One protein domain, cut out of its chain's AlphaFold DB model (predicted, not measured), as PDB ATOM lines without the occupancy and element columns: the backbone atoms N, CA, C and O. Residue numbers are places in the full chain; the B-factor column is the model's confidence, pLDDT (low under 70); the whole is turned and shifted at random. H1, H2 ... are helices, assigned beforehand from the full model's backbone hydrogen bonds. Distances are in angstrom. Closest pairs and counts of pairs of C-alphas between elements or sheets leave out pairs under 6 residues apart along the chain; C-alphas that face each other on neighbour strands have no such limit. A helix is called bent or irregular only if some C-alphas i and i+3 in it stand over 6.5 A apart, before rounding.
ATOM      1  N   PRO A  36     109.963 137.221  68.212       96.69
ATOM      2  CA  PRO A  36     108.565 137.629  68.215       96.69
ATOM      3  C   PRO A  36     108.439 139.143  68.014       96.69
ATOM      4  O   PRO A  36     109.356 139.912  68.320       96.69
ATOM      5  N   ALA A  37     107.287 139.586  67.508       96.75
ATOM      6  CA  ALA A  37     107.035 141.008  67.297       96.75
ATOM      7  C   ALA A  37     107.022 141.778  68.640       96.75
ATOM      8  O   ALA A  37     106.459 141.270  69.618       96.75
ATOM      9  N   PRO A  38     107.589 142.999  68.712       97.31
ATOM     10  CA  PRO A  38     107.534 143.827  69.919       97.31
ATOM     11  C   PRO A  38     106.087 144.090  70.382       97.31
ATOM     12  O   PRO A  38     105.213 144.333  69.554       97.31
ATOM     13  N   GLY A  39     105.832 144.015  71.689       94.88
ATOM     14  CA  GLY A  39     104.521 144.183  72.340       94.88
ATOM     15  C   GLY A  39     103.553 143.006  72.170       94.88
ATOM     16  O   GLY A  39     102.488 142.975  72.784       94.88
ATOM     17  N   SER A  40     103.900 142.008  71.352       97.38
ATOM     18  CA  SER A  40     102.992 140.895  71.065       97.38
ATOM     19  C   SER A  40     102.788 139.961  72.262       97.38
ATOM     20  O   SER A  40     103.679 139.757  73.088       97.38
ATOM     21  N   GLU A  41     101.628 139.300  72.299       97.00
ATOM     22  CA  GLU A  41     101.350 138.220  73.256       97.00
ATOM     23  C   GLU A  41     102.354 137.065  73.132       97.00
ATOM     24  O   GLU A  41     102.694 136.424  74.124       97.00
ATOM     25  N   GLU A  42     102.888 136.832  71.931       96.88
ATOM     26  CA  GLU A  42     103.955 135.858  71.700       96.88
ATOM     27  C   GLU A  42     105.257 136.268  72.405       96.88
ATOM     28  O   GLU A  42     105.872 135.437  73.072       96.88
ATOM     29  N   ALA A  43     105.647 137.548  72.342       96.25
ATOM     30  CA  ALA A  43     106.814 138.063  73.062       96.25
ATOM     31  C   ALA A  43     106.633 137.971  74.585       96.25
ATOM     32  O   ALA A  43     107.537 137.510  75.285       96.25
ATOM     33  N   LYS A  44     105.449 138.330  75.098       96.31
ATOM     34  CA  LYS A  44     105.100 138.211  76.527       96.31
ATOM     35  C   LYS A  44     105.125 136.752  76.996       96.31
ATOM     36  O   LYS A  44     105.676 136.451  78.056       96.31
ATOM     37  N   ALA A  45     104.583 135.831  76.197       96.75
ATOM     38  CA  ALA A  45     104.609 134.399  76.484       96.75
ATOM     39  C   ALA A  45     106.036 133.828  76.456       96.75
ATOM     40  O   ALA A  45     106.405 133.077  77.361       96.75
ATOM     41  N   ALA A  46     106.849 134.214  75.467       95.75
ATOM     42  CA  ALA A  46     108.248 133.807  75.362       95.75
ATOM     43  C   ALA A  46     109.080 134.313  76.549       95.75
ATOM     44  O   ALA A  46     109.823 133.535  77.147       95.75
ATOM     45  N   PHE A  47     108.907 135.577  76.949       96.81
ATOM     46  CA  PHE A  47     109.547 136.133  78.142       96.81
ATOM     47  C   PHE A  47     109.138 135.373  79.409       96.81
ATOM     48  O   PHE A  47     109.998 134.931  80.166       96.81
ATOM     49  N   LYS A  48     107.837 135.120  79.612       96.62
ATOM     50  CA  LYS A  48     107.346 134.350  80.766       96.62
ATOM     51  C   LYS A  48     107.918 132.929  80.811       96.62
ATOM     52  O   LYS A  48     108.282 132.453  81.888       96.62
ATOM     53  N   ALA A  49     108.002 132.255  79.665       96.44
ATOM     54  CA  ALA A  49     108.612 130.933  79.563       96.44
ATOM     55  C   ALA A  49     110.111 130.976  79.903       96.44
ATOM     56  O   ALA A  49     110.581 130.147  80.682       96.44
ATOM     57  N   ALA A  50     110.838 131.978  79.400       95.38
ATOM     58  CA  ALA A  50     112.242 132.196  79.733       95.38
ATOM     59  C   ALA A  50     112.444 132.487  81.230       95.38
ATOM     60  O   ALA A  50     113.350 131.924  81.834       95.38
ATOM     61  N   CYS A  51     111.582 133.288  81.867       95.44
ATOM     62  CA  CYS A  51     111.634 133.515  83.315       95.44
ATOM     63  C   CYS A  51     111.420 132.222  84.108       95.44
ATOM     64  O   CYS A  51     112.128 131.971  85.080       95.44
ATOM     65  N   HIS A  52     110.462 131.387  83.693       95.25
ATOM     66  CA  HIS A  52     110.218 130.100  84.339       95.25
ATOM     67  C   HIS A  52     111.431 129.167  84.230       95.25
ATOM     68  O   HIS A  52     111.878 128.614  85.236       95.25
ATOM     69  N   GLU A  53     112.004 129.046  83.031       95.44
ATOM     70  CA  GLU A  53     113.214 128.254  82.798       95.44
ATOM     71  C   GLU A  53     114.408 128.815  83.581       95.44
ATOM     72  O   GLU A  53     115.164 128.060  84.187       95.44
ATOM     73  N   HIS A  54     114.546 130.139  83.661       96.06
ATOM     74  CA  HIS A  54     115.562 130.793  84.479       96.06
ATOM     75  C   HIS A  54     115.439 130.394  85.953       96.06
ATOM     76  O   HIS A  54     116.435 130.002  86.561       96.06
ATOM     77  N   THR A  55     114.231 130.412  86.530       94.31
ATOM     78  CA  THR A  55     114.001 129.964  87.914       94.31
ATOM     79  C   THR A  55     114.433 128.514  88.132       94.31
ATOM     80  O   THR A  55     115.048 128.212  89.151       94.31
ATOM     81  N   ILE A  56     114.151 127.613  87.186       94.94
ATOM     82  CA  ILE A  56     114.578 126.207  87.269       94.94
ATOM     83  C   ILE A  56     116.103 126.116  87.198       94.94
ATOM     84  O   ILE A  56     116.746 125.513  88.059       94.94
ATOM     85  N   ARG A  57     116.700 126.757  86.191       95.69
ATOM     86  CA  ARG A  57     118.135 126.676  85.912       95.69
ATOM     87  C   ARG A  57     118.999 127.375  86.950       95.69
ATOM     88  O   ARG A  57     120.178 127.057  87.019       95.69
ATOM     89  N   THR A  58     118.441 128.276  87.756       94.44
ATOM     90  CA  THR A  58     119.140 128.972  88.850       94.44
ATOM     91  C   THR A  58     118.976 128.312  90.217       94.44
ATOM     92  O   THR A  58     119.540 128.800  91.193       94.44
ATOM     93  N   GLN A  59     118.308 127.156  90.320       93.56
ATOM     94  CA  GLN A  59     118.179 126.430  91.595       93.56
ATOM     95  C   GLN A  59     119.528 126.051  92.226       93.56
ATOM     96  O   GLN A  59     119.615 125.997  93.455       93.56
ATOM     97  N   PHE A  60     120.580 125.875  91.414       92.25
ATOM     98  CA  PHE A  60     121.953 125.638  91.885       92.25
ATOM     99  C   PHE A  60     122.468 126.767  92.795       92.25
ATOM    100  O   PHE A  60     123.361 126.546  93.605       92.25
ATOM    101  N   ALA A  61     121.903 127.979  92.712       89.50
ATOM    102  CA  ALA A  61     122.266 129.090  93.587       89.50
ATOM    103  C   ALA A  61     122.079 128.748  95.078       89.50
ATOM    104  O   ALA A  61     122.757 129.328  95.924       89.50
ATOM    105  N   ASN A  62     121.201 127.791  95.402       91.00
ATOM    106  CA  ASN A  62     120.995 127.300  96.765       91.00
ATOM    107  C   ASN A  62     122.127 126.393  97.275       91.00
ATOM    108  O   ASN A  62     122.215 126.164  98.479       91.00
ATOM    109  N   GLU A  63     122.995 125.893  96.394       94.50
ATOM    110  CA  GLU A  63     124.154 125.068  96.760       94.50
ATOM    111  C   GLU A  63     125.285 125.921  97.368       94.50
ATOM    112  O   GLU A  63     126.116 125.415  98.122       94.50
ATOM    113  N   TYR A  64     125.271 127.241  97.142       94.12
ATOM    114  CA  TYR A  64     126.218 128.204  97.713       94.12
ATOM    115  C   TYR A  64     125.820 128.641  99.133       94.12
ATOM    116  O   TYR A  64     125.565 129.817  99.399       94.12
ATOM    117  N   LEU A  65     125.778 127.695 100.077       94.19
ATOM    118  CA  LEU A  65     125.338 127.959 101.458       94.19
ATOM    119  C   LEU A  65     126.163 129.047 102.165       94.19
ATOM    120  O   LEU A  65     125.612 129.814 102.949       94.19
ATOM    121  N   GLY A  66     127.461 129.147 101.859       94.69
ATOM    122  CA  GLY A  66     128.349 130.166 102.428       94.69
ATOM    123  C   GLY A  66     128.020 131.599 102.001       94.69
ATOM    124  O   GLY A  66     128.421 132.530 102.689       94.69
ATOM    125  N   LEU A  67     127.276 131.780 100.905       96.19
ATOM    126  CA  LEU A  67     126.825 133.091 100.438       96.19
ATOM    127  C   LEU A  67     125.476 133.497 101.034       96.19
ATOM    128  O   LEU A  67     125.019 134.604 100.787       96.19
ATOM    129  N   LYS A  68     124.792 132.628 101.779       95.81
ATOM    130  CA  LYS A  68     123.454 132.936 102.281       95.81
ATOM    131  C   LYS A  68     123.539 133.870 103.493       95.81
ATOM    132  O   LYS A  68     123.984 133.446 104.556       95.81
ATOM    133  N   ARG A  69     123.089 135.120 103.338       91.00
ATOM    134  CA  ARG A  69     123.023 136.124 104.418       91.00
ATOM    135  C   ARG A  69     121.731 135.983 105.223       91.00
ATOM    136  O   ARG A  69     121.753 136.026 106.448       91.00
ATOM    137  N   SER A  70     120.609 135.742 104.540       91.44
ATOM    138  CA  SER A  70     119.290 135.509 105.144       91.44
ATOM    139  C   SER A  70     118.477 134.492 104.318       91.44
ATOM    140  O   SER A  70     118.948 134.017 103.282       91.44
ATOM    141  N   PRO A  71     117.250 134.100 104.725       85.38
ATOM    142  CA  PRO A  71     116.386 133.251 103.902       85.38
ATOM    143  C   PRO A  71     116.109 133.794 102.493       85.38
ATOM    144  O   PRO A  71     115.854 132.986 101.602       85.38
ATOM    145  N   LEU A  72     116.167 135.119 102.310       84.56
ATOM    146  CA  LEU A  72     115.861 135.819 101.058       84.56
ATOM    147  C   LEU A  72     117.047 136.619 100.496       84.56
ATOM    148  O   LEU A  72     116.928 137.185  99.415       84.56
ATOM    149  N   GLU A  73     118.178 136.665 101.201       90.69
ATOM    150  CA  GLU A  73     119.347 137.452 100.805       90.69
ATOM    151  C   GLU A  73     120.591 136.580 100.649       90.69
ATOM    152  O   GLU A  73     120.907 135.734 101.494       90.69
ATOM    153  N   TRP A  74     121.337 136.856  99.582       95.81
ATOM    154  CA  TRP A  74     122.628 136.252  99.289       95.81
ATOM    155  C   TRP A  74     123.670 137.345  99.104       95.81
ATOM    156  O   TRP A  74     123.378 138.394  98.536       95.81
ATOM    157  N   TRP A  75     124.891 137.056  99.531       96.88
ATOM    158  CA  TRP A  75     126.067 137.836  99.200       96.88
ATOM    159  C   TRP A  75     126.297 137.831  97.685       96.88
ATOM    160  O   TRP A  75     126.373 136.776  97.048       96.88
ATOM    161  N   THR A  76     126.399 139.036  97.141       96.50
ATOM    162  CA  THR A  76     126.787 139.369  95.765       96.50
ATOM    163  C   THR A  76     128.196 139.953  95.770       96.50
ATOM    164  O   THR A  76     128.659 140.411  96.816       96.50
ATOM    165  N   ALA A  77     128.888 139.982  94.631       94.75
ATOM    166  CA  ALA A  77     130.210 140.610  94.555       94.75
ATOM    167  C   ALA A  77     130.160 142.088  95.000       94.75
ATOM    168  O   ALA A  77     131.031 142.542  95.742       94.75
ATOM    169  N   ASP A  78     129.093 142.802  94.625       94.94
ATOM    170  CA  ASP A  78     128.840 144.193  95.024       94.94
ATOM    171  C   ASP A  78     128.555 144.343  96.533       94.94
ATOM    172  O   ASP A  78     129.173 145.167  97.207       94.94
ATOM    173  N   SER A  79     127.667 143.519  97.104       96.69
ATOM    174  CA  SER A  79     127.338 143.618  98.537       96.69
ATOM    175  C   SER A  79     128.481 143.168  99.445       96.69
ATOM    176  O   SER A  79     128.607 143.703 100.543       96.69
ATOM    177  N   LEU A  80     129.354 142.264  98.986       97.12
ATOM    178  CA  LEU A  80     130.596 141.924  99.688       97.12
ATOM    179  C   LEU A  80     131.570 143.111  99.739       97.12
ATOM    180  O   LEU A  80     132.173 143.345 100.785       97.12
ATOM    181  N   GLY A  81     131.706 143.870  98.644       90.69
ATOM    182  CA  GLY A  81     132.524 145.088  98.613       90.69
ATOM    183  C   GLY A  81     132.018 146.134  99.605       90.69
ATOM    184  O   GLY A  81     132.770 146.597 100.460       90.69
ATOM    185  N   LYS A  82     130.708 146.407  99.579       94.94
ATOM    186  CA  LYS A  82     130.060 147.338 100.517       94.94
ATOM    187  C   LYS A  82     130.185 146.886 101.974       94.94
ATOM    188  O   LYS A  82     130.475 147.699 102.842       94.94
ATOM    189  N   ALA A  83     130.003 145.595 102.249       96.19
ATOM    190  CA  ALA A  83     130.136 145.045 103.597       96.19
ATOM    191  C   ALA A  83     131.578 145.110 104.129       96.19
ATOM    192  O   ALA A  83     131.785 145.278 105.329       96.19
ATOM    193  N   LEU A  84     132.581 145.006 103.253       96.38
ATOM    194  CA  LEU A  84     133.979 145.221 103.625       96.38
ATOM    195  C   LEU A  84     134.243 146.693 103.984       96.38
ATOM    196  O   LEU A  84     134.912 146.968 104.977       96.38
ATOM    197  N   GLU A  85     133.697 147.636 103.210       92.38
ATOM    198  CA  GLU A  85     133.837 149.080 103.456       92.38
ATOM    199  C   GLU A  85     133.185 149.522 104.772       92.38
ATOM    200  O   GLU A  85     133.740 150.352 105.494       92.38
ATOM    201  N   THR A  86     132.028 148.952 105.115       95.19
ATOM    202  CA  THR A  86     131.309 149.262 106.362       95.19
ATOM    203  C   THR A  86     131.834 148.499 107.581       95.19
ATOM    204  O   THR A  86     131.400 148.769 108.702       95.19
ATOM    205  N   GLY A  87     132.757 147.550 107.388       96.12
ATOM    206  CA  GLY A  87     133.275 146.682 108.447       96.12
ATOM    207  C   GLY A  87     132.308 145.580 108.896       96.12
ATOM    208  O   GLY A  87     132.530 144.973 109.942       96.12
ATOM    209  N   GLU A  88     131.245 145.308 108.129       96.69
ATOM    210  CA  GLU A  88     130.342 144.166 108.346       96.69
ATOM    211  C   GLU A  88     131.045 142.823 108.069       96.69
ATOM    212  O   GLU A  88     130.699 141.817 108.687       96.69
ATOM    213  N   LEU A  89     132.051 142.809 107.185       97.44
ATOM    214  CA  LEU A  89     132.906 141.651 106.906       97.44
ATOM    215  C   LEU A  89     134.382 141.969 107.131       97.44
ATOM    216  O   LEU A  89     134.854 143.059 106.801       97.44
ATOM    217  N   THR A  90     135.143 140.982 107.612       97.75
ATOM    218  CA  THR A  90     136.607 141.106 107.631       97.75
ATOM    219  C   THR A  90     137.202 140.907 106.227       97.75
ATOM    220  O   THR A  90     136.588 140.250 105.376       97.75
ATOM    221  N   PRO A  91     138.423 141.410 105.957       97.75
ATOM    222  CA  PRO A  91     139.123 141.137 104.701       97.75
ATOM    223  C   PRO A  91     139.258 139.639 104.387       97.75
ATOM    224  O   PRO A  91     139.112 139.236 103.235       97.75
ATOM    225  N   GLU A  92     139.490 138.794 105.397       97.44
ATOM    226  CA  GLU A  92     139.614 137.342 105.238       97.44
ATOM    227  C   GLU A  92     138.280 136.687 104.860       97.44
ATOM    228  O   GLU A  92     138.242 135.785 104.019       97.44
ATOM    229  N   GLU A  93     137.176 137.135 105.461       97.50
ATOM    230  CA  GLU A  93     135.837 136.663 105.109       97.50
ATOM    231  C   GLU A  93     135.462 137.075 103.688       97.50
ATOM    232  O   GLU A  93     134.995 136.234 102.917       97.50
ATOM    233  N   CYS A  94     135.740 138.327 103.316       97.19
ATOM    234  CA  CYS A  94     135.530 138.816 101.960       97.19
ATOM    235  C   CYS A  94     136.361 138.006 100.950       97.19
ATOM    236  O   CYS A  94     135.799 137.442 100.012       97.19
ATOM    237  N   ALA A  95     137.663 137.817 101.196       96.44
ATOM    238  CA  ALA A  95     138.542 137.023 100.334       96.44
ATOM    239  C   ALA A  95     138.067 135.569 100.161       96.44
ATOM    240  O   ALA A  95     138.213 134.985  99.086       96.44
ATOM    241  N   ARG A  96     137.465 134.979 101.202       98.00
ATOM    242  CA  ARG A  96     136.897 133.626 101.154       98.00
ATOM    243  C   ARG A  96     135.590 133.557 100.356       98.00
ATOM    244  O   ARG A  96     135.359 132.566  99.666       98.00
ATOM    245  N   LEU A  97     134.716 134.557 100.479       97.25
ATOM    246  CA  LEU A  97     133.378 134.557  99.870       97.25
ATOM    247  C   LEU A  97     133.378 135.053  98.418       97.25
ATOM    248  O   LEU A  97     132.597 134.559  97.602       97.25
ATOM    249  N   TYR A  98     134.270 135.985  98.079       97.00
ATOM    250  CA  TYR A  98     134.281 136.682  96.792       97.00
ATOM    251  C   TYR A  98     134.380 135.755  95.564       97.00
ATOM    252  O   TYR A  98     133.583 135.928  94.634       97.00
ATOM    253  N   PRO A  99     135.248 134.715  95.538       97.06
ATOM    254  CA  PRO A  99     135.309 133.798  94.398       97.06
ATOM    255  C   PRO A  99     133.995 133.038  94.179       97.06
ATOM    256  O   PRO A  99     133.557 132.874  93.044       97.06
ATOM    257  N   SER A 100     133.331 132.628  95.266       97.06
ATOM    258  CA  SER A 100     132.047 131.920  95.198       97.06
ATOM    259  C   SER A 100     130.920 132.833  94.709       97.06
ATOM    260  O   SER A 100     130.088 132.403  93.911       97.06
ATOM    261  N   ALA A 101     130.889 134.091  95.168       96.69
ATOM    262  CA  ALA A 101     129.903 135.075  94.721       96.69
ATOM    263  C   ALA A 101     130.044 135.358  93.221       96.69
ATOM    264  O   ALA A 101     129.062 135.271  92.483       96.69
ATOM    265  N   THR A 102     131.279 135.579  92.766       95.19
ATOM    266  CA  THR A 102     131.592 135.848  91.356       95.19
ATOM    267  C   THR A 102     131.246 134.656  90.462       95.19
ATOM    268  O   THR A 102     130.633 134.830  89.412       95.19
ATOM    269  N   GLU A 103     131.586 133.427  90.869       95.44
ATOM    270  CA  GLU A 103     131.241 132.219  90.108       95.44
ATOM    271  C   GLU A 103     129.719 132.041  89.983       95.44
ATOM    272  O   GLU A 103     129.202 131.775  88.891       95.44
ATOM    273  N   ARG A 104     128.987 132.223  91.090       96.38
ATOM    274  CA  ARG A 104     127.522 132.144  91.115       96.38
ATOM    275  C   ARG A 104     126.899 133.168  90.168       96.38
ATOM    276  O   ARG A 104     126.036 132.799  89.371       96.38
ATOM    277  N   GLU A 105     127.327 134.426  90.246       95.94
ATOM    278  CA  GLU A 105     126.837 135.514  89.392       95.94
ATOM    279  C   GLU A 105     127.152 135.272  87.920       95.94
ATOM    280  O   GLU A 105     126.259 135.382  87.083       95.94
ATOM    281  N   LEU A 106     128.378 134.846  87.601       94.44
ATOM    282  CA  LEU A 106     128.775 134.516  86.234       94.44
ATOM    283  C   LEU A 106     127.886 133.414  85.647       94.44
ATOM    284  O   LEU A 106     127.444 133.504  84.501       94.44
ATOM    285  N   ARG A 107     127.582 132.381  86.437       93.94
ATOM    286  CA  ARG A 107     126.718 131.282  86.000       93.94
ATOM    287  C   ARG A 107     125.258 131.716  85.838       93.94
ATOM    288  O   ARG A 107     124.604 131.247  84.909       93.94
ATOM    289  N   MET A 108     124.750 132.606  86.694       94.94
ATOM    290  CA  MET A 108     123.420 133.209  86.521       94.94
ATOM    291  C   MET A 108     123.362 134.061  85.248       94.94
ATOM    292  O   MET A 108     122.502 133.819  84.404       94.94
ATOM    293  N   ALA A 109     124.333 134.953  85.044       92.69
ATOM    294  CA  ALA A 109     124.434 135.786  83.845       92.69
ATOM    295  C   ALA A 109     124.543 134.945  82.560       92.69
ATOM    296  O   ALA A 109     123.935 135.270  81.539       92.69
ATOM    297  N   GLN A 110     125.261 133.816  82.606       91.94
ATOM    298  CA  GLN A 110     125.312 132.872  81.491       91.94
ATOM    299  C   GLN A 110     123.925 132.295  81.164       91.94
ATOM    300  O   GLN A 110     123.553 132.224  79.993       91.94
ATOM    301  N   ILE A 111     123.143 131.899  82.172       94.44
ATOM    302  CA  ILE A 111     121.779 131.389  81.972       94.44
ATOM    303  C   ILE A 111     120.878 132.486  81.398       94.44
ATOM    304  O   ILE A 111     120.139 132.226  80.452       94.44
ATOM    305  N   GLU A 112     120.952 133.710  81.925       95.31
ATOM    306  CA  GLU A 112     120.196 134.857  81.406       95.31
ATOM    307  C   GLU A 112     120.513 135.137  79.935       95.31
ATOM    308  O   GLU A 112     119.602 135.379  79.137       95.31
ATOM    309  N   HIS A 113     121.794 135.048  79.566       92.12
ATOM    310  CA  HIS A 113     122.251 135.199  78.190       92.12
ATOM    311  C   HIS A 113     121.720 134.087  77.279       92.12
ATOM    312  O   HIS A 113     121.174 134.370  76.214       92.12
ATOM    313  N   GLU A 114     121.846 132.826  77.696       92.12
ATOM    314  CA  GLU A 114     121.364 131.668  76.935       92.12
ATOM    315  C   GLU A 114     119.841 131.694  76.735       92.12
ATOM    316  O   GLU A 114     119.349 131.287  75.684       92.12
ATOM    317  N   LEU A 115     119.099 132.205  77.719       93.94
ATOM    318  CA  LEU A 115     117.646 132.386  77.646       93.94
ATOM    319  C   LEU A 115     117.231 133.683  76.941       93.94
ATOM    320  O   LEU A 115     116.039 133.914  76.744       93.94
ATOM    321  N   ASN A 116     118.196 134.524  76.551       95.00
ATOM    322  CA  ASN A 116     117.981 135.817  75.908       95.00
ATOM    323  C   ASN A 116     116.999 136.721  76.685       95.00
ATOM    324  O   ASN A 116     116.190 137.440  76.089       95.00
ATOM    325  N   LEU A 117     117.051 136.662  78.023       94.75
ATOM    326  CA  LEU A 117     116.054 137.278  78.904       94.75
ATOM    327  C   LEU A 117     115.918 138.788  78.676       94.75
ATOM    328  O   LEU A 117     114.801 139.289  78.581       94.75
ATOM    329  N   GLY A 118     117.037 139.502  78.518       92.56
ATOM    330  CA  GLY A 118     117.032 140.952  78.298       92.56
ATOM    331  C   GLY A 118     116.354 141.372  76.989       92.56
ATOM    332  O   GLY A 118     115.551 142.304  76.977       92.56
ATOM    333  N   ALA A 119     116.614 140.663  75.885       94.12
ATOM    334  CA  ALA A 119     115.967 140.972  74.610       94.12
ATOM    335  C   ALA A 119     114.481 140.594  74.624       94.12
ATOM    336  O   ALA A 119     113.655 141.343  74.110       94.12
ATOM    337  N   LEU A 120     114.124 139.459  75.239       95.56
ATOM    338  CA  LEU A 120     112.726 139.054  75.389       95.56
ATOM    339  C   LEU A 120     111.943 140.027  76.272       95.56
ATOM    340  O   LEU A 120     110.809 140.345  75.931       95.56
ATOM    341  N   HIS A 121     112.543 140.549  77.344       95.94
ATOM    342  CA  HIS A 121     111.950 141.610  78.158       95.94
ATOM    343  C   HIS A 121     111.676 142.866  77.320       95.94
ATOM    344  O   HIS A 121     110.551 143.361  77.289       95.94
ATOM    345  N   ALA A 122     112.684 143.349  76.587       94.06
ATOM    346  CA  ALA A 122     112.546 144.530  75.736       94.06
ATOM    347  C   ALA A 122     111.456 144.356  74.665       94.06
ATOM    348  O   ALA A 122     110.699 145.286  74.400       94.06
ATOM    349  N   LEU A 123     111.342 143.163  74.072       95.88
ATOM    350  CA  LEU A 123     110.278 142.849  73.119       95.88
ATOM    351  C   LEU A 123     108.912 142.745  73.802       95.88
ATOM    352  O   LEU A 123     107.949 143.293  73.280       95.88
ATOM    353  N   ALA A 124     108.806 142.079  74.953       96.25
ATOM    354  CA  ALA A 124     107.543 141.879  75.665       96.25
ATOM    355  C   ALA A 124     106.907 143.197  76.134       96.25
ATOM    356  O   ALA A 124     105.686 143.330  76.082       96.25
ATOM    357  N   PHE A 125     107.729 144.167  76.541       95.06
ATOM    358  CA  PHE A 125     107.290 145.453  77.096       95.06
ATOM    359  C   PHE A 125     107.624 146.649  76.200       95.06
ATOM    360  O   PHE A 125     107.702 147.775  76.675       95.06
ATOM    361  N   ALA A 126     107.814 146.431  74.897       94.94
ATOM    362  CA  ALA A 126     108.169 147.497  73.957       94.94
ATOM    363  C   ALA A 126     107.161 148.663  73.945       94.94
ATOM    364  O   ALA A 126     107.545 149.802  73.715       94.94
ATOM    365  N   GLU A 127     105.887 148.383  74.227       93.00
ATOM    366  CA  GLU A 127     104.812 149.377  74.354       93.00
ATOM    367  C   GLU A 127     104.960 150.307  75.569       93.00
ATOM    368  O   GLU A 127     104.381 151.388  75.583       93.00
ATOM    369  N   SER A 128     105.760 149.915  76.563       88.88
ATOM    370  CA  SER A 128     106.109 150.738  77.725       88.88
ATOM    371  C   SER A 128     107.319 151.646  77.468       88.88
ATOM    372  O   SER A 128     107.739 152.351  78.383       88.88
ATOM    373  N   TYR A 129     107.897 151.620  76.257       83.88
ATOM    374  CA  TYR A 129     109.073 152.408  75.889       83.88
ATOM    375  C   TYR A 129     108.803 153.404  74.736       83.88
ATOM    376  O   TYR A 129     108.178 153.038  73.740       83.88
TER     377      TYR A 129
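This is residues 36 to 129 of the 404 residues of an uncharacterized protein of Methylobacterium brachiatum (UniProt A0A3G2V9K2). Two pairs of helices are set end to end with few contacts between them: H5 folds back along H1 at one end, and H3 folds back along part of the long, kinked H4 at the other. The short H2 follows H1 and is near H4. The printed part has 94 residues, with five named helices in the order H1 to H5 and no named strand, class all helix. It is loose, with a radius of gyration of the C-alphas of 16.9 A, and elongated, spanning 50 by 27 by 21 A.

Find C-alpha 41 at (101.350, 138.220, 73.256); from there H1, residues 41 to 57, runs 24.0 A. Next come H2, residues 59 to 63, and H3, residues 77 to 85, 12.8 A long. H4, residues 91 to 114, runs 34.3 A from C-alpha 91 at (139.123, 141.137, 104.701). It has a kink of 33 degrees near residue 98 and is only just irregular: C-alphas 96 and 99 are 6.9 A apart. H5, residues 117 to 124, ends at C-alpha 124 (107.543, 141.879, 75.665).

Look at Lys 44 and Ala 124, the closest C-alphas of H1 and H5, 4.5 A apart; these helices touch at a shallow tilt of 22 degrees, opposite ways. H1 and H4 only just touch, with 3 pairs of C-alphas within 8 A, and only at their ends; His 54 and Ile 111 have the closest C-alphas, 6.7 A apart. H2 is close to H4 but not clearly touching, with the C-alphas of Ala 61 and Arg 104 closest at 6.6 A. H3 and H4 form a helical hairpin: H3 touches residues 91 to 102 of H4 alone, at a shallow tilt of 23 degrees, opposite ways, with the C-alphas of Ala 77 and Ala 101 closest at 5.5 A. H1 and H3 are apart. Each O i to N i+4 pair is within hydrogen-bond range in H1, H3 and H5; H4 has 18 of 20, and H2 has 0 of 1, but 2 of 2 O i to N i+3 pairs.

Ser 40 and Glu 92 have the two C-alphas farthest apart, 50.2 A. The printed part has no cut, and the link from H2 to H3, residues 64 to 76, is long. No printed residue is under 70 in pLDDT.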